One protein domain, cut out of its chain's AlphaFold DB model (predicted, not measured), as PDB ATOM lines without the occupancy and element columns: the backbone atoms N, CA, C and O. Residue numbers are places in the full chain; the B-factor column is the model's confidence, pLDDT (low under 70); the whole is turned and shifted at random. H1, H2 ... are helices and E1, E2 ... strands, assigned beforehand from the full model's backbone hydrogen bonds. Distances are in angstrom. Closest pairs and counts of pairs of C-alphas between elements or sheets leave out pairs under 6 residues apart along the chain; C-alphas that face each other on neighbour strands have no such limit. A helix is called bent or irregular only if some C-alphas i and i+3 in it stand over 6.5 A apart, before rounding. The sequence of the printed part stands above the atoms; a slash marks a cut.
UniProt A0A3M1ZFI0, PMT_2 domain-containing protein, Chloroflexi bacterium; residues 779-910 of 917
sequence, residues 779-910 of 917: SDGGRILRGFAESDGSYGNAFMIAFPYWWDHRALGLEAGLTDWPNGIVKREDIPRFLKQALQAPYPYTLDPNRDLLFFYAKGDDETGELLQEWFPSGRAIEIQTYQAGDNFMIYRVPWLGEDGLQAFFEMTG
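Overview. This is residues 779 to 910 of the 917 residues of the protein "PMT_2 domain-containing protein" of Chloroflexi bacterium (UniProt A0A3M1ZFI0). A strongly twisted sheet of four strands makes the core, with H1 over one face and H3 and H4 over the other, in three layers. H2 packs across H1 and grazes the sheet; H5 sits off the sheet at one end of the longest axis, and the loop of the E3 and E4 hairpin lies at the opposite end. The printed part has 132 residues with five named helices and four named strands, in the order H1 E1 H2 H3 E2 H4 E3 E4 H5. The mixed sheet runs E1 E2 E4 E3, and the class is mixed, helices and strands. The whole is compact, with a radius of gyration of the C-alphas of 13.7 A and spans of 41 by 30 by 23 A.

Arrangement. H1, residues 779 to 789, and H2, residues 809 to 816, touch about perpendicular at 74 degrees, closest at the C-alphas of Gly 782 and Ala 816, 4.1 A apart. E1, residues 798 to 801, is parallel to E2, residues 853 to 858, with N 799 and O 854 at 2.8 A; with H2 and H3, residues 828 to 838, between them, they form a strand-helix-strand unit, two parallel neighbour strands joined through helices. E4, residues 889 to 894, is antiparallel to E2, with N 855 and O 892 at 2.9 A. It is also antiparallel to E3, residues 876 to 880, its hairpin partner, with N 878 and O 891 at 2.8 A. E2, H4 of residues 862 to 871, and E3 form a split unit, with E4 between its strands and a right-handed crossover. H1 has a height over the sheet of 9.5 A, on the opposite face from H3, at 9.5 A, and H4, at 9.2 A. H5, residues 898 to 908, is not on the sheet and only just touches H3, with 3 pairs of C-alphas within 8 A, the closest Pro 832 and Phe 906 at 6.5 A. Every O i to N i+4 pair is within hydrogen-bond range in H2, H4 and H5, but 6 of 7 in H1 and 5 of 7 in H3.

Along the chain. H1 begins at C-alpha 779 (104.136, 48.475, -30.447) and measures 15.3 A, H3 15.6 A, H4 14.3 A and H5 15.4 A, ending at C-alpha 908 (99.322, 26.437, -3.239). H3 is irregular: C-alphas 829 and 832 are 7.4 A apart. E2 measures 17.0 A and E4 16.7 A.

Size, cuts and confidence. The C-alphas of Ala 885 and Asp 900 are the two farthest apart, 41.4 A. The printed part has no cut. The links H2 to H3 and H3 to E2 are long. No printed residue is under 70 in pLDDT.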
ATOM      1  N   SER A 779     105.409  47.996 -29.883       94.25
ATOM      2  CA  SER A 779     104.136  48.475 -30.447       94.25
ATOM      3  C   SER A 779     103.135  47.359 -30.789       94.25
ATOM      4  O   SER A 779     101.928  47.614 -30.854       94.25
ATOM      5  N   ASP A 780     103.588  46.113 -30.992       94.94
ATOM      6  CA  ASP A 780     102.708  44.938 -31.098       94.94
ATOM      7  C   ASP A 780     102.282  44.449 -29.701       94.94
ATOM      8  O   ASP A 780     101.097  44.193 -29.471       94.94
ATOM      9  N   GLY A 781     103.214  44.395 -28.741       95.62
ATOM     10  CA  GLY A 781     102.919  44.046 -27.348       95.62
ATOM     11  C   GLY A 781     101.933  45.011 -26.680       95.62
ATOM     12  O   GLY A 781     100.948  44.573 -26.088       95.62
ATOM     13  N   GLY A 782     102.149  46.322 -26.820       96.12
ATOM     14  CA  GLY A 782     101.324  47.371 -26.213       96.12
ATOM     15  C   GLY A 782      99.900  47.373 -26.763       96.12
ATOM     16  O   GLY A 782      98.938  47.536 -26.017       96.12
ATOM     17  N   ARG A 783      99.745  47.061 -28.056       95.81
ATOM     18  CA  ARG A 783      98.440  46.875 -28.706       95.81
ATOM     19  C   ARG A 783      97.682  45.666 -28.156       95.81
ATOM     20  O   ARG A 783      96.466  45.747 -28.000       95.81
ATOM     21  N   ILE A 784      98.381  44.573 -27.831       97.31
ATOM     22  CA  ILE A 784      97.789  43.401 -27.167       97.31
ATOM     23  C   ILE A 784      97.438  43.722 -25.709       97.31
ATOM     24  O   ILE A 784      96.326  43.414 -25.289       97.31
ATOM     25  N   LEU A 785      98.329  44.382 -24.960       97.94
ATOM     26  CA  LEU A 785      98.099  44.792 -23.568       97.94
ATOM     27  C   LEU A 785      96.865  45.704 -23.457       97.94
ATOM     28  O   LEU A 785      95.954  45.423 -22.678       97.94
ATOM     29  N   ARG A 786      96.804  46.748 -24.290       96.88
ATOM     30  CA  ARG A 786      95.658  47.655 -24.395       96.88
ATOM     31  C   ARG A 786      94.388  46.921 -24.816       96.88
ATOM     32  O   ARG A 786      93.375  47.029 -24.136       96.88
ATOM     33  N   GLY A 787      94.448  46.148 -25.902       97.44
ATOM     34  CA  GLY A 787      93.290  45.416 -26.418       97.44
ATOM     35  C   GLY A 787      92.702  44.437 -25.400       97.44
ATOM     36  O   GLY A 787      91.485  44.357 -25.269       97.44
ATOM     37  N   PHE A 788      93.551  43.753 -24.630       97.69
ATOM     38  CA  PHE A 788      93.155  42.893 -23.515       97.69
ATOM     39  C   PHE A 788      92.486  43.688 -22.384       97.69
ATOM     40  O   PHE A 788      91.390  43.334 -21.954       97.69
ATOM     41  N   ALA A 789      93.100  44.785 -21.935       96.44
ATOM     42  CA  ALA A 789      92.564  45.617 -20.859       96.44
ATOM     43  C   ALA A 789      91.262  46.362 -21.230       96.44
ATOM     44  O   ALA A 789      90.456  46.660 -20.350       96.44
ATOM     45  N   GLU A 790      91.043  46.646 -22.518       95.00
ATOM     46  CA  GLU A 790      89.815  47.246 -23.059       95.00
ATOM     47  C   GLU A 790      88.709  46.210 -23.377       95.00
ATOM     48  O   GLU A 790      87.611  46.608 -23.770       95.00
ATOM     49  N   SER A 791      88.958  44.900 -23.204       94.31
ATOM     50  CA  SER A 791      87.990  43.825 -23.499       94.31
ATOM     51  C   SER A 791      87.896  42.749 -22.402       94.31
ATOM     52  O   SER A 791      87.098  42.886 -21.477       94.31
ATOM     53  N   ASP A 792      88.679  41.677 -22.516       91.75
ATOM     54  CA  ASP A 792      88.557  40.448 -21.719       91.75
ATOM     55  C   ASP A 792      89.198  40.540 -20.317       91.75
ATOM     56  O   ASP A 792      88.946  39.705 -19.446       91.75
ATOM     57  N   GLY A 793      90.068  41.532 -20.114       94.12
ATOM     58  CA  GLY A 793      90.961  41.661 -18.967       94.12
ATOM     59  C   GLY A 793      90.906  43.032 -18.293       94.12
ATOM     60  O   GLY A 793      89.906  43.751 -18.332       94.12
ATOM     61  N   SER A 794      92.012  43.398 -17.652       94.88
ATOM     62  CA  SER A 794      92.292  44.735 -17.119       94.88
ATOM     63  C   SER A 794      93.805  44.987 -17.176       94.88
ATOM     64  O   SER A 794      94.582  44.047 -17.369       94.88
ATOM     65  N   TYR A 795      94.253  46.226 -16.955       96.81
ATOM     66  CA  TYR A 795      95.690  46.508 -16.838       96.81
ATOM     67  C   TYR A 795      96.322  45.895 -15.578       96.81
ATOM     68  O   TYR A 795      97.516  45.602 -15.599       96.81
ATOM     69  N   GLY A 796      95.533  45.650 -14.523       96.31
ATOM     70  CA  GLY A 796      95.935  44.909 -13.322       96.31
ATOM     71  C   GLY A 796      96.005  43.389 -13.495       96.31
ATOM     72  O   GLY A 796      96.694  42.716 -12.736       96.31
ATOM     73  N   ASN A 797      95.334  42.848 -14.515       97.69
ATOM     74  CA  ASN A 797      95.318  41.419 -14.845       97.69
ATOM     75  C   ASN A 797      96.438  40.999 -15.823       97.69
ATOM     76  O   ASN A 797      96.592  39.809 -16.108       97.69
ATOM     77  N   ALA A 798      97.190  41.958 -16.372       98.12
ATOM     78  CA  ALA A 798      98.279  41.710 -17.311       98.12
ATOM     79  C   ALA A 798      99.650  41.918 -16.657       98.12
ATOM     80  O   ALA A 798      99.838  42.889 -15.926       98.12
ATOM     81  N   PHE A 799     100.623  41.063 -16.974       98.19
ATOM     82  CA  PHE A 799     101.981  41.081 -16.423       98.19
ATOM     83  C   PHE A 799     103.026  40.774 -17.501       98.19
ATOM     84  O   PHE A 799     102.754  40.028 -18.441       98.19
ATOM     85  N   MET A 800     104.241  41.307 -17.363       98.06
ATOM     86  CA  MET A 800     105.377  40.993 -18.239       98.06
ATOM     87  C   MET A 800     106.512  40.381 -17.422       98.06
ATOM     88  O   MET A 800     107.031  41.029 -16.515       98.06
ATOM     89  N   ILE A 801     106.915  39.155 -17.753       97.94
ATOM     90  CA  ILE A 801     108.038  38.467 -17.112       97.94
ATOM     91  C   ILE A 801     109.332  38.912 -17.798       97.94
ATOM     92  O   ILE A 801     109.457  38.836 -19.018       97.94
ATOM     93  N   ALA A 802     110.283  39.441 -17.032       95.00
ATOM     94  CA  ALA A 802     111.533  39.956 -17.570       95.00
ATOM     95  C   ALA A 802     112.476  38.822 -17.998       95.00
ATOM     96  O   ALA A 802     112.613  37.817 -17.305       95.00
ATOM     97  N   PHE A 803     113.192  39.035 -19.102       94.69
ATOM     98  CA  PHE A 803     114.190  38.102 -19.626       94.69
ATOM     99  C   PHE A 803     115.471  38.862 -20.021       94.69
ATOM    100  O   PHE A 803     115.378  40.032 -20.417       94.69
ATOM    101  N   PRO A 804     116.677  38.264 -19.919       91.75
ATOM    102  CA  PRO A 804     117.923  38.942 -20.270       91.75
ATOM    103  C   PRO A 804     117.914  39.519 -21.693       91.75
ATOM    104  O   PRO A 804     117.597  38.826 -22.655       91.75
ATOM    105  N   TYR A 805     118.289  40.795 -21.815       88.06
ATOM    106  CA  TYR A 805     118.325  41.561 -23.073       88.06
ATOM    107  C   TYR A 805     116.978  41.688 -23.819       88.06
ATOM    108  O   TYR A 805     116.972  42.028 -25.001       88.06
ATOM    109  N   TRP A 806     115.850  41.454 -23.139       92.19
ATOM    110  CA  TRP A 806     114.503  41.562 -23.710       92.19
ATOM    111  C   TRP A 806     113.803  42.890 -23.336       92.19
ATOM    112  O   TRP A 806     114.451  43.930 -23.203       92.19
ATOM    113  N   TRP A 807     112.472  42.884 -23.238       92.62
ATOM    114  CA  TRP A 807     111.617  44.066 -23.112       92.62
ATOM    115  C   TRP A 807     111.734  44.843 -21.786       92.62
ATOM    116  O   TRP A 807     111.799  44.275 -20.698       92.62
ATOM    117  N   ASP A 808     111.645  46.174 -21.885       92.88
ATOM    118  CA  ASP A 808     111.316  47.088 -20.783       92.88
ATOM    119  C   ASP A 808     109.785  47.227 -20.647       92.88
ATOM    120  O   ASP A 808     109.117  47.754 -21.542       92.88
ATOM    121  N   HIS A 809     109.221  46.803 -19.511       94.75
ATOM    122  CA  HIS A 809     107.776  46.885 -19.237       94.75
ATOM    123  C   HIS A 809     107.221  48.316 -19.337       94.75
ATOM    124  O   HIS A 809     106.050  48.505 -19.653       94.75
ATOM    125  N   ARG A 810     108.058  49.337 -19.125       95.31
ATOM    126  CA  ARG A 810     107.661  50.750 -19.202       95.31
ATOM    127  C   ARG A 810     107.452  51.203 -20.648       95.31
ATOM    128  O   ARG A 810     106.615  52.062 -20.897       95.31
ATOM    129  N   ALA A 811     108.175  50.618 -21.607       95.31
ATOM    130  CA  ALA A 811     107.904  50.820 -23.032       95.31
ATOM    131  C   ALA A 811     106.609  50.103 -23.446       95.31
ATOM    132  O   ALA A 811     105.769  50.698 -24.114       95.31
ATOM    133  N   LEU A 812     106.412  48.866 -22.970       95.75
ATOM    134  CA  LEU A 812     105.191  48.085 -23.196       95.75
ATOM    135  C   LEU A 812     103.930  48.800 -22.663       95.75
ATOM    136  O   LEU A 812     102.917  48.859 -23.357       95.75
ATOM    137  N   GLY A 813     104.013  49.404 -21.472       95.50
ATOM    138  CA  GLY A 813     102.958  50.249 -20.905       95.50
ATOM    139  C   GLY A 813     102.702  51.524 -21.716       95.50
ATOM    140  O   GLY A 813     101.549  51.839 -22.008       95.50
ATOM    141  N   LEU A 814     103.758  52.225 -22.148       95.38
ATOM    142  CA  LEU A 814     103.627  53.461 -22.929       95.38
ATOM    143  C   LEU A 814     102.986  53.231 -24.305       95.38
ATOM    144  O   LEU A 814     102.124  54.012 -24.700       95.38
ATOM    145  N   GLU A 815     103.327  52.141 -24.998       94.88
ATOM    146  CA  GLU A 815     102.667  51.742 -26.254       94.88
ATOM    147  C   GLU A 815     101.215  51.259 -26.035       94.88
ATOM    148  O   GLU A 815     100.391  51.318 -26.948       94.88
ATOM    149  N   ALA A 816     100.857  50.841 -24.814       95.12
ATOM    150  CA  ALA A 816      99.467  50.602 -24.417       95.12
ATOM    151  C   ALA A 816      98.706  51.886 -24.007       95.12
ATOM    152  O   ALA A 816      97.486  51.851 -23.854       95.12
ATOM    153  N   GLY A 817      99.393  53.029 -23.875       92.25
ATOM    154  CA  GLY A 817      98.813  54.317 -23.480       92.25
ATOM    155  C   GLY A 817      98.889  54.638 -21.981       92.25
ATOM    156  O   GLY A 817      98.116  55.468 -21.509       92.25
ATOM    157  N   LEU A 818      99.793  53.998 -21.229       91.56
ATOM    158  CA  LEU A 818      99.980  54.208 -19.788       91.56
ATOM    159  C   LEU A 818     101.427  54.578 -19.445       91.56
ATOM    160  O   LEU A 818     102.374  53.894 -19.824       91.56
ATOM    161  N   THR A 819     101.602  55.645 -18.669       90.25
ATOM    162  CA  THR A 819     102.918  56.151 -18.247       90.25
ATOM    163  C   THR A 819     103.578  55.342 -17.132       90.25
ATOM    164  O   THR A 819     104.786  55.428 -16.943       90.25
ATOM    165  N   ASP A 820     102.798  54.571 -16.386       90.88
ATOM    166  CA  ASP A 820     103.149  54.109 -15.041       90.88
ATOM    167  C   ASP A 820     102.680  52.666 -14.766       90.88
ATOM    168  O   ASP A 820     102.612  52.243 -13.615       90.88
ATOM    169  N   TRP A 821     102.410  51.887 -15.826       94.44
ATOM    170  CA  TRP A 821     102.022  50.475 -15.726       94.44
ATOM    171  C   TRP A 821     103.093  49.649 -14.980       94.44
ATOM    172  O   TRP A 821     104.204  49.501 -15.497       94.44
ATOM    173  N   PRO A 822     102.798  49.105 -13.780       93.25
ATOM    174  CA  PRO A 822     103.834  48.634 -12.857       93.25
ATOM    175  C   PRO A 822     104.136  47.130 -12.958       93.25
ATOM    176  O   PRO A 822     105.002  46.624 -12.244       93.25
ATOM    177  N   ASN A 823     103.439  46.393 -13.825       95.06
ATOM    178  CA  ASN A 823     103.378  44.927 -13.792       95.06
ATOM    179  C   ASN A 823     104.566  44.226 -14.498       95.06
ATOM    180  O   ASN A 823     104.407  43.187 -15.144       95.06
ATOM    181  N   GLY A 824     105.770  44.794 -14.367       96.19
ATOM    182  CA  GLY A 824     107.033  44.200 -14.807       96.19
ATOM    183  C   GLY A 824     107.650  43.305 -13.731       96.19
ATOM    184  O   GLY A 824     108.195  43.790 -12.741       96.19
ATOM    185  N   ILE A 825     107.603  41.991 -13.941       96.62
ATOM    186  CA  ILE A 825     108.033  40.975 -12.981       96.62
ATOM    187  C   ILE A 825     109.471  40.545 -13.294       96.62
ATOM    188  O   ILE A 825     109.727  39.887 -14.297       96.62
ATOM    189  N   VAL A 826     110.427  40.904 -12.431       94.00
ATOM    190  CA  VAL A 826     111.873  40.671 -12.667       94.00
ATOM    191  C   VAL A 826     112.292  39.199 -12.502       94.00
ATOM    192  O   VAL A 826     113.311  38.787 -13.048       94.00
ATOM    193  N   LYS A 827     111.521  38.413 -11.747       93.31
ATOM    194  CA  LYS A 827     111.773  37.001 -11.430       93.31
ATOM    195  C   LYS A 827     110.472  36.219 -11.551       93.31
ATOM    196  O   LYS A 827     109.494  36.608 -10.920       93.31
ATOM    197  N   ARG A 828     110.431  35.126 -12.315       93.81
ATOM    198  CA  ARG A 828     109.189  34.353 -12.523       93.81
ATOM    199  C   ARG A 828     108.599  33.800 -11.216       93.81
ATOM    200  O   ARG A 828     107.388  33.683 -11.080       93.81
ATOM    201  N   GLU A 829     109.440  33.572 -10.211       93.44
ATOM    202  CA  GLU A 829     109.051  33.112  -8.876       93.44
ATOM    203  C   GLU A 829     108.264  34.176  -8.081       93.44
ATOM    204  O   GLU A 829     107.541  33.837  -7.148       93.44
ATOM    205  N   ASP A 830     108.360  35.459  -8.453       95.06
ATOM    206  CA  ASP A 830     107.624  36.563  -7.818       95.06
ATOM    207  C   ASP A 830     106.173  36.713  -8.332       95.06
ATOM    208  O   ASP A 830     105.425  37.527  -7.786       95.06
ATOM    209  N   ILE A 831     105.738  35.955  -9.350       96.06
ATOM    210  CA  ILE A 831     104.375  36.040  -9.921       96.06
ATOM    211  C   ILE A 831     103.271  36.001  -8.843       96.06
ATOM    212  O   ILE A 831     102.440  36.914  -8.840       96.06
ATOM    213  N   PRO A 832     103.260  35.058  -7.875       96.00
ATOM    214  CA  PRO A 832     102.221  35.024  -6.843       96.00
ATOM    215  C   PRO A 832     102.198  36.290  -5.971       96.00
ATOM    216  O   PRO A 832     101.131  36.802  -5.627       96.00
ATOM    217  N   ARG A 833     103.375  36.858  -5.672       94.75
ATOM    218  CA  ARG A 833     103.513  38.119  -4.932       94.75
ATOM    219  C   ARG A 833     102.963  39.303  -5.732       94.75
ATOM    220  O   ARG A 833     102.276  40.143  -5.153       94.75
ATOM    221  N   PHE A 834     103.230  39.371  -7.037       95.38
ATOM    222  CA  PHE A 834     102.699  40.429  -7.904       95.38
ATOM    223  C   PHE A 834     101.174  40.357  -8.050       95.38
ATOM    224  O   PHE A 834     100.529  41.394  -7.935       95.38
ATOM    225  N   LEU A 835     100.578  39.169  -8.214       95.31
ATOM    226  CA  LEU A 835      99.113  39.031  -8.255       95.31
ATOM    227  C   LEU A 835      98.472  39.478  -6.929       95.31
ATOM    228  O   LEU A 835      97.487  40.219  -6.939       95.31
ATOM    229  N   LYS A 836      99.063  39.106  -5.784       93.06
ATOM    230  CA  LYS A 836      98.583  39.535  -4.457       93.06
ATOM    231  C   LYS A 836      98.724  41.047  -4.233       93.06
ATOM    232  O   LYS A 836      97.867  41.648  -3.593       93.06
ATOM    233  N   GLN A 837      99.765  41.673  -4.784       93.94
ATOM    234  CA  GLN A 837      99.934  43.132  -4.772       93.94
ATOM    235  C   GLN A 837      98.949  43.838  -5.718       93.94
ATOM    236  O   GLN A 837      98.389  44.870  -5.349       93.94
ATOM    237  N   ALA A 838      98.670  43.271  -6.896       94.88
ATOM    238  CA  ALA A 838      97.740  43.835  -7.872       94.88
ATOM    239  C   ALA A 838      96.285  43.872  -7.364       94.88
ATOM    240  O   ALA A 838      95.559  44.808  -7.681       94.88
ATOM    241  N   LEU A 839      95.866  42.940  -6.496       94.00
ATOM    242  CA  LEU A 839      94.567  43.016  -5.797       94.00
ATOM    243  C   LEU A 839      94.388  44.290  -4.948       94.00
ATOM    244  O   LEU A 839      93.261  44.719  -4.715       94.00
ATOM    245  N   GLN A 840      95.484  44.887  -4.472       93.25
ATOM    246  CA  GLN A 840      95.480  46.094  -3.635       93.25
ATOM    247  C   GLN A 840      95.933  47.351  -4.398       93.25
ATOM    248  O   GLN A 840      95.955  48.447  -3.835       93.25
ATOM    249  N   ALA A 841      96.303  47.214  -5.674       92.75
ATOM    250  CA  ALA A 841      96.772  48.319  -6.495       92.75
ATOM    251  C   ALA A 841      95.613  49.261  -6.889       92.75
ATOM    252  O   ALA A 841      94.482  48.807  -7.090       92.75
ATOM    253  N   PRO A 842      95.861  50.577  -7.025       92.06
ATOM    254  CA  PRO A 842      94.836  51.530  -7.441       92.06
ATOM    255  C   PRO A 842      94.426  51.309  -8.901       92.06
ATOM    256  O   PRO A 842      95.242  50.911  -9.733       92.06
ATOM    257  N   TYR A 843      93.175  51.627  -9.237       87.94
ATOM    258  CA  TYR A 843      92.695  51.640 -10.623       87.94
ATOM    259  C   TYR A 843      93.591  52.549 -11.498       87.94
ATOM    260  O   TYR A 843      93.877  53.670 -11.070       87.94
ATOM    261  N   PRO A 844      94.013  52.124 -12.709       91.44
ATOM    262  CA  PRO A 844      93.544  50.960 -13.476       91.44
ATOM    263  C   PRO A 844      94.296  49.638 -13.215       91.44
ATOM    264  O   PRO A 844      94.061  48.658 -13.920       91.44
ATOM    265  N   TYR A 845      95.194  49.595 -12.230       95.00
ATOM    266  CA  TYR A 845      96.082  48.459 -11.946       95.00
ATOM    267  C   TYR A 845      95.507  47.429 -10.966       95.00
ATOM    268  O   TYR A 845      96.170  46.436 -10.677       95.00
ATOM    269  N   THR A 846      94.287  47.640 -10.467       95.44
ATOM    270  CA  THR A 846      93.578  46.667  -9.627       95.44
ATOM    271  C   THR A 846      93.301  45.384 -10.411       95.44
ATOM    272  O   THR A 846      92.678  45.433 -11.472       95.44
ATOM    273  N   LEU A 847      93.737  44.236  -9.892       96.31
ATOM    274  CA  LEU A 847      93.406  42.923 -10.451       96.31
ATOM    275  C   LEU A 847      91.941  42.576 -10.148       96.31
ATOM    276  O   LEU A 847      91.508  42.648  -9.000       96.31
ATOM    277  N   ASP A 848      91.196  42.167 -11.173       95.88
ATOM    278  CA  ASP A 848      89.820  41.669 -11.075       95.88
ATOM    279  C   ASP A 848      89.836  40.130 -11.187       95.88
ATOM    280  O   ASP A 848      90.131  39.616 -12.272       95.88
ATOM    281  N   PRO A 849      89.541  39.369 -10.111       95.56
ATOM    282  CA  PRO A 849      89.546  37.900 -10.139       95.56
ATOM    283  C   PRO A 849      88.549  37.289 -11.134       95.56
ATOM    284  O   PRO A 849      88.677  36.121 -11.503       95.56
ATOM    285  N   ASN A 850      87.556  38.070 -11.572       96.12
ATOM    286  CA  ASN A 850      86.489  37.653 -12.480       96.12
ATOM    287  C   ASN A 850      86.804  37.978 -13.952       96.12
ATOM    288  O   ASN A 850      85.913  37.941 -14.801       96.12
ATOM    289  N   ARG A 851      88.070  38.288 -14.258       96.31
ATOM    290  CA  ARG A 851      88.596  38.485 -15.615       96.31
ATOM    291  C   ARG A 851      89.802  37.598 -15.880       96.31
ATOM    292  O   ARG A 851      90.467  37.146 -14.948       96.31
ATOM    293  N   ASP A 852      90.081  37.372 -17.158       97.75
ATOM    294  CA  ASP A 852      91.244  36.606 -17.605       97.75
ATOM    295  C   ASP A 852      92.555  37.206 -17.069       97.75
ATOM    296  O   ASP A 852      92.616  38.389 -16.729       97.75
ATOM    297  N   LEU A 853      93.623  36.406 -17.029       98.06
ATOM    298  CA  LEU A 853      94.996  36.860 -16.778       98.06
ATOM    299  C   LEU A 853      95.833  36.754 -18.056       98.06
ATOM    300  O   LEU A 853      95.617  35.862 -18.882       98.06
ATOM    301  N   LEU A 854      96.820  37.638 -18.201       98.50
ATOM    302  CA  LEU A 854      97.721  37.682 -19.355       98.50
ATOM    303  C   LEU A 854      99.178  37.834 -18.908       98.50
ATOM    304  O   LEU A 854      99.528  38.821 -18.269       98.50
ATOM    305  N   PHE A 855     100.042  36.905 -19.308       98.44
ATOM    306  CA  PHE A 855     101.482  36.968 -19.053       98.44
ATOM    307  C   PHE A 855     102.252  37.070 -20.371       98.44
ATOM    308  O   PHE A 855     102.167  36.169 -21.203       98.44
ATOM    309  N   PHE A 856     103.021  38.141 -20.562       98.50
ATOM    310  CA  PHE A 856     103.992  38.273 -21.652       98.50
ATOM    311  C   PHE A 856     105.336  37.681 -21.215       98.50
ATOM    312  O   PHE A 856     105.836  38.046 -20.150       98.50
ATOM    313  N   TYR A 857     105.942  36.816 -22.030       97.69
ATOM    314  CA  TYR A 857     107.270  36.249 -21.767       97.69
ATOM    315  C   TYR A 857     108.064  36.005 -23.061       97.69
ATOM    316  O   TYR A 857     107.508  35.949 -24.164       97.69
ATOM    317  N   ALA A 858     109.390  35.917 -22.942       96.69
ATOM    318  CA  ALA A 858     110.273  35.763 -24.094       96.69
ATOM    319  C   ALA A 858     110.122  34.374 -24.737       96.69
ATOM    320  O   ALA A 858     109.965  33.370 -24.049       96.69
ATOM    321  N   LYS A 859     110.249  34.286 -26.068       94.69
ATOM    322  CA  LYS A 859     110.152  33.003 -26.793       94.69
ATOM    323  C   LYS A 859     111.266  31.995 -26.448       94.69
ATOM    324  O   LYS A 859     111.111  30.814 -26.726       94.69
ATOM    325  N   GLY A 860     112.372  32.445 -25.853       93.44
ATOM    326  CA  GLY A 860     113.445  31.581 -25.343       93.44
ATOM    327  C   GLY A 860     113.351  31.256 -23.847       93.44
ATOM    328  O   GLY A 860     114.337  30.792 -23.284       93.44
ATOM    329  N   ASP A 861     112.225  31.559 -23.194       95.56
ATOM    330  CA  ASP A 861     112.007  31.370 -21.755       95.56
ATOM    331  C   ASP A 861     111.031  30.211 -21.493       95.56
ATOM    332  O   ASP A 861     109.931  30.390 -20.959       95.56
ATOM    333  N   ASP A 862     111.432  29.011 -21.927       94.44
ATOM    334  CA  ASP A 862     110.643  27.779 -21.776       94.44
ATOM    335  C   ASP A 862     110.301  27.506 -20.298       94.44
ATOM    336  O   ASP A 862     109.170  27.141 -19.992       94.44
ATOM    337  N   GLU A 863     111.228  27.795 -19.374       96.25
ATOM    338  CA  GLU A 863     111.046  27.667 -17.917       96.25
ATOM    339  C   GLU A 863     109.842  28.479 -17.394       96.25
ATOM    340  O   GLU A 863     109.074  27.995 -16.562       96.25
ATOM    341  N   THR A 864     109.632  29.707 -17.890       97.00
ATOM    342  CA  THR A 864     108.439  30.509 -17.554       97.00
ATOM    343  C   THR A 864     107.170  29.915 -18.171       97.00
ATOM    344  O   THR A 864     106.112  29.949 -17.543       97.00
ATOM    345  N   GLY A 865     107.260  29.341 -19.375       96.19
ATOM    346  CA  GLY A 865     106.143  28.649 -20.022       96.19
ATOM    347  C   GLY A 865     105.695  27.396 -19.262       96.19
ATOM    348  O   GLY A 865     104.498  27.208 -19.052       96.19
ATOM    349  N   GLU A 866     106.644  26.574 -18.812       96.88
ATOM    350  CA  GLU A 866     106.388  25.382 -17.993       96.88
ATOM    351  C   GLU A 866     105.788  25.757 -16.630       96.88
ATOM    352  O   GLU A 866     104.751  25.212 -16.250       96.88
ATOM    353  N   LEU A 867     106.359  26.751 -15.941       96.75
ATOM    354  CA  LEU A 867     105.874  27.227 -14.640       96.75
ATOM    355  C   LEU A 867     104.439  27.784 -14.710       96.75
ATOM    356  O   LEU A 867     103.603  27.477 -13.860       96.75
ATOM    357  N   LEU A 868     104.123  28.571 -15.745       97.50
ATOM    358  CA  LEU A 868     102.763  29.072 -15.980       97.50
ATOM    359  C   LEU A 868     101.782  27.943 -16.335       97.50
ATOM    360  O   LEU A 868     100.607  28.019 -15.971       97.50
ATOM    361  N   GLN A 869     102.251  26.887 -17.004       97.25
ATOM    362  CA  GLN A 869     101.443  25.718 -17.351       97.25
ATOM    363  C   GLN A 869     101.181  24.788 -16.153       97.25
ATOM    364  O   GLN A 869     100.111  24.172 -16.103       97.25
ATOM    365  N   GLU A 870     102.104  24.716 -15.189       96.00
ATOM    366  CA  GLU A 870     101.921  24.046 -13.893       96.00
ATOM    367  C   GLU A 870     100.940  24.820 -12.999       96.00
ATOM    368  O   GLU A 870      99.970  24.251 -12.500       96.00
ATOM    369  N   TRP A 871     101.160  26.127 -12.826       96.19
ATOM    370  CA  TRP A 871     100.360  26.965 -11.928       96.19
ATOM    371  C   TRP A 871      98.962  27.298 -12.448       96.19
ATOM    372  O   TRP A 871      98.035  27.449 -11.651       96.19
ATOM    373  N   PHE A 872      98.786  27.386 -13.767       96.75
ATOM    374  CA  PHE A 872      97.506  27.708 -14.393       96.75
ATOM    375  C   PHE A 872      97.142  26.695 -15.500       96.75
ATOM    376  O   PHE A 872      97.147  27.052 -16.686       96.75
ATOM    377  N   PRO A 873      96.780  25.437 -15.158       95.50
ATOM    378  CA  PRO A 873      96.555  24.368 -16.143       95.50
ATOM    379  C   PRO A 873      95.403  24.604 -17.131       95.50
ATOM    380  O   PRO A 873      95.342  23.957 -18.172       95.50
ATOM    381  N   SER A 874      94.481  25.518 -16.812       95.06
ATOM    382  CA  SER A 874      93.386  25.966 -17.687       95.06
ATOM    383  C   SER A 874      93.811  27.009 -18.728       95.06
ATOM    384  O   SER A 874      93.037  27.313 -19.639       95.06
ATOM    385  N   GLY A 875      95.002  27.591 -18.574       96.19
ATOM    386  CA  GLY A 875      95.541  28.596 -19.476       96.19
ATOM    387  C   GLY A 875      96.121  28.019 -20.765       96.19
ATOM    388  O   GLY A 875      96.100  26.814 -21.018       96.19
ATOM    389  N   ARG A 876      96.612  28.916 -21.621       97.06
ATOM    390  CA  ARG A 876      97.151  28.567 -22.933       97.06
ATOM    391  C   ARG A 876      98.300  29.482 -23.339       97.06
ATOM    392  O   ARG A 876      98.118  30.694 -23.457       97.06
ATOM    393  N   ALA A 877      99.432  28.867 -23.675       97.38
ATOM    394  CA  ALA A 877     100.526  29.509 -24.394       97.38
ATOM    395  C   ALA A 877     100.149  29.775 -25.866       97.38
ATOM    396  O   ALA A 877      99.570  28.920 -26.548       97.38
ATOM    397  N   ILE A 878     100.487  30.963 -26.366       97.25
ATOM    398  CA  ILE A 878     100.271  31.402 -27.748       97.25
ATOM    399  C   ILE A 878     101.529  32.144 -28.213       97.25
ATOM    400  O   ILE A 878     101.919  33.138 -27.604       97.25
ATOM    401  N   GLU A 879     102.150  31.687 -29.305       97.19
ATOM    402  CA  GLU A 879     103.233  32.434 -29.955       97.19
ATOM    403  C   GLU A 879     102.653  33.587 -30.781       97.19
ATOM    404  O   GLU A 879     101.871  33.368 -31.712       97.19
ATOM    405  N   ILE A 880     103.078  34.811 -30.478       96.62
ATOM    406  CA  ILE A 880     102.761  36.003 -31.256       96.62
ATOM    407  C   ILE A 880     103.836  36.195 -32.326       96.62
ATOM    408  O   ILE A 880     105.001  36.457 -32.024       96.62
ATOM    409  N   GLN A 881     103.421  36.080 -33.591       94.88
ATOM    410  CA  GLN A 881     104.209  36.561 -34.726       94.88
ATOM    411  C   GLN A 881     104.145  38.090 -34.736       94.88
ATOM    412  O   GLN A 881     103.045  38.644 -34.772       94.88
ATOM    413  N   THR A 882     105.291  38.763 -34.713       93.06
ATOM    414  CA  THR A 882     105.356  40.232 -34.779       93.06
ATOM    415  C   THR A 882     105.624  40.704 -36.204       93.06
ATOM    416  O   THR A 882     105.922  39.909 -37.100       93.06
ATOM    417  N   TYR A 883     105.538  42.014 -36.447       90.25
ATOM    418  CA  TYR A 883     105.959  42.572 -37.738       90.25
ATOM    419  C   TYR A 883     107.486  42.447 -37.983       90.25
ATOM    420  O   TYR A 883     107.936  42.610 -39.122       90.25
ATOM    421  N   GLN A 884     108.287  42.169 -36.942       89.31
ATOM    422  CA  GLN A 884     109.750  42.085 -36.986       89.31
ATOM    423  C   GLN A 884     110.200  40.611 -37.013       89.31
ATOM    424  O   GLN A 884     110.207  39.916 -36.000       89.31
ATOM    425  N   ALA A 885     110.552  40.110 -38.201       82.81
ATOM    426  CA  ALA A 885     110.765  38.681 -38.445       82.81
ATOM    427  C   ALA A 885     111.951  38.086 -37.653       82.81
ATOM    428  O   ALA A 885     113.107  38.201 -38.059       82.81
ATOM    429  N   GLY A 886     111.629  37.387 -36.563       84.75
ATOM    430  CA  GLY A 886     112.577  36.764 -35.632       84.75
ATOM    431  C   GLY A 886     112.233  37.083 -34.177       84.75
ATOM    432  O   GLY A 886     112.318  36.208 -33.318       84.75
ATOM    433  N   ASP A 887     111.735  38.294 -33.929       90.12
ATOM    434  CA  ASP A 887     111.408  38.838 -32.610       90.12
ATOM    435  C   ASP A 887     109.961  38.518 -32.213       90.12
ATOM    436  O   ASP A 887     109.151  39.384 -31.870       90.12
ATOM    437  N   ASN A 888     109.636  37.229 -32.293       95.00
ATOM    438  CA  ASN A 888     108.388  36.671 -31.793       95.00
ATOM    439  C   ASN A 888     108.461  36.519 -30.268       95.00
ATOM    440  O   ASN A 888     109.515  36.205 -29.709       95.00
ATOM    441  N   PHE A 889     107.324  36.670 -29.597       96.56
ATOM    442  CA  PHE A 889     107.204  36.490 -28.150       96.56
ATOM    443  C   PHE A 889     106.029  35.578 -27.808       96.56
ATOM    444  O   PHE A 889     105.194  35.266 -28.660       96.56
ATOM    445  N   MET A 890     105.966  35.143 -26.554       97.81
ATOM    446  CA  MET A 890     104.885  34.306 -26.060       97.81
ATOM    447  C   MET A 890     103.931  35.131 -25.204       97.81
ATOM    448  O   MET A 890     104.351  35.990 -24.423       97.81
ATOM    449  N   ILE A 891     102.639  34.833 -25.319       98.06
ATOM    450  CA  ILE A 891     101.668  35.173 -24.283       98.06
ATOM    451  C   ILE A 891     101.100  33.898 -23.670       98.06
ATOM    452  O   ILE A 891     100.784  32.945 -24.384       98.06
ATOM    453  N   TYR A 892     100.942  33.887 -22.352       98.38
ATOM    454  CA  TYR A 892     100.146  32.897 -21.642       98.38
ATOM    455  C   TYR A 892      98.847  33.564 -21.198       98.38
ATOM    456  O   TYR A 892      98.879  34.536 -20.440       98.38
ATOM    457  N   ARG A 893      97.706  33.077 -21.688       97.81
ATOM    458  CA  ARG A 893      96.383  33.594 -21.315       97.81
ATOM    459  C   ARG A 893      95.665  32.580 -20.436       97.81
ATOM    460  O   ARG A 893      95.518  31.429 -20.840       97.81
ATOM    461  N   VAL A 894      95.209  33.012 -19.266       97.69
ATOM    462  CA  VAL A 894      94.455  32.189 -18.309       97.69
ATOM    463  C   VAL A 894      93.005  32.671 -18.282       97.69
ATOM    464  O   VAL A 894      92.806  33.879 -18.148       97.69
ATOM    465  N   PRO A 895      91.998  31.784 -18.388       96.12
ATOM    466  CA  PRO A 895      90.614  32.131 -18.074       96.12
ATOM    467  C   PRO A 895      90.485  32.683 -16.648       96.12
ATOM    468  O   PRO A 895      91.272  32.308 -15.777       96.12
ATOM    469  N   TRP A 896      89.488  33.530 -16.389       93.81
ATOM    470  CA  TRP A 896      89.234  34.049 -15.039       93.81
ATOM    471  C   TRP A 896      89.166  32.936 -13.977       93.81
ATOM    472  O   TRP A 896      88.537  31.894 -14.173       93.81
ATOM    473  N   LEU A 897      89.823  33.163 -12.836       93.25
ATOM    474  CA  LEU A 897      89.937  32.170 -11.760       93.25
ATOM    475  C   LEU A 897      88.781  32.251 -10.751       93.25
ATOM    476  O   LEU A 897      88.496  31.272 -10.062       93.25
ATOM    477  N   GLY A 898      88.128  33.413 -10.652       93.50
ATOM    478  CA  GLY A 898      87.257  33.751  -9.527       93.50
ATOM    479  C   GLY A 898      88.047  33.971  -8.231       93.50
ATOM    480  O   GLY A 898      89.253  33.728  -8.158       93.50
ATOM    481  N   GLU A 899      87.359  34.438  -7.191       93.19
ATOM    482  CA  GLU A 899      87.969  34.695  -5.877       93.19
ATOM    483  C   GLU A 899      88.507  33.399  -5.245       93.19
ATOM    484  O   GLU A 899      89.682  33.342  -4.881       93.19
ATOM    485  N   ASP A 900      87.705  32.325  -5.229       92.56
ATOM    486  CA  ASP A 900      88.096  31.009  -4.697       92.56
ATOM    487  C   ASP A 900      89.321  30.413  -5.419       92.56
ATOM    488  O   ASP A 900      90.229  29.873  -4.786       92.56
ATOM    489  N   GLY A 901      89.370  30.514  -6.755       92.44
ATOM    490  CA  GLY A 901      90.466  29.965  -7.559       92.44
ATOM    491  C   GLY A 901      91.772  30.743  -7.394       92.44
ATOM    492  O   GLY A 901      92.848  30.146  -7.350       92.44
ATOM    493  N   LEU A 902      91.686  32.068  -7.246       92.69
ATOM    494  CA  LEU A 902      92.843  32.916  -6.963       92.69
ATOM    495  C   LEU A 902      93.364  32.711  -5.527       92.69
ATOM    496  O   LEU A 902      94.576  32.656  -5.320       92.69
ATOM    497  N   GLN A 903      92.467  32.527  -4.554       92.31
ATOM    498  CA  GLN A 903      92.824  32.186  -3.175       92.31
ATOM    499  C   GLN A 903      93.532  30.823  -3.095       92.31
ATOM    500  O   GLN A 903      94.614  30.727  -2.516       92.31
ATOM    501  N   ALA A 904      92.992  29.790  -3.752       92.19
ATOM    502  CA  ALA A 904      93.620  28.469  -3.818       92.19
ATOM    503  C   ALA A 904      95.020  28.508  -4.470       92.19
ATOM    504  O   ALA A 904      95.922  27.782  -4.048       92.19
ATOM    505  N   PHE A 905      95.233  29.384  -5.458       93.44
ATOM    506  CA  PHE A 905      96.552  29.623  -6.051       93.44
ATOM    507  C   PHE A 905      97.546  30.254  -5.053       93.44
ATOM    508  O   PHE A 905      98.705  29.830  -5.005       93.44
ATOM    509  N   PHE A 906      97.123  31.210  -4.216       93.50
ATOM    510  CA  PHE A 906      97.988  31.766  -3.165       93.50
ATOM    511  C   PHE A 906      98.318  30.744  -2.071       93.50
ATOM    512  O   PHE A 906      99.464  30.690  -1.627       93.50
ATOM    513  N   GLU A 907      97.362  29.898  -1.681       91.12
ATOM    514  CA  GLU A 907      97.592  28.808  -0.722       91.12
ATOM    515  C   GLU A 907      98.580  27.768  -1.273       91.12
ATOM    516  O   GLU A 907      99.538  27.403  -0.590       91.12
ATOM    517  N   MET A 908      98.410  27.350  -2.534       91.31
ATOM    518  CA  MET A 908      99.322  26.437  -3.239       91.31
ATOM    519  C   MET A 908     100.752  26.988  -3.334       91.31
ATOM    520  O   MET A 908     101.717  26.236  -3.207       91.31
ATOM    521  N   THR A 909     100.895  28.297  -3.546       89.81
ATOM    522  CA  THR A 909     102.196  28.979  -3.669       89.81
ATOM    523  C   THR A 909     102.748  29.499  -2.333       89.81
ATOM    524  O   THR A 909     103.825  30.093  -2.300       89.81
ATOM    525  N   GLY A 910     102.053  29.247  -1.216       82.44
ATOM    526  CA  GLY A 910     102.495  29.577   0.144       82.44
ATOM    527  C   GLY A 910     102.389  31.056   0.539       82.44
ATOM    528  O   GLY A 910     102.951  31.454   1.561       82.44
TER     529      GLY A 910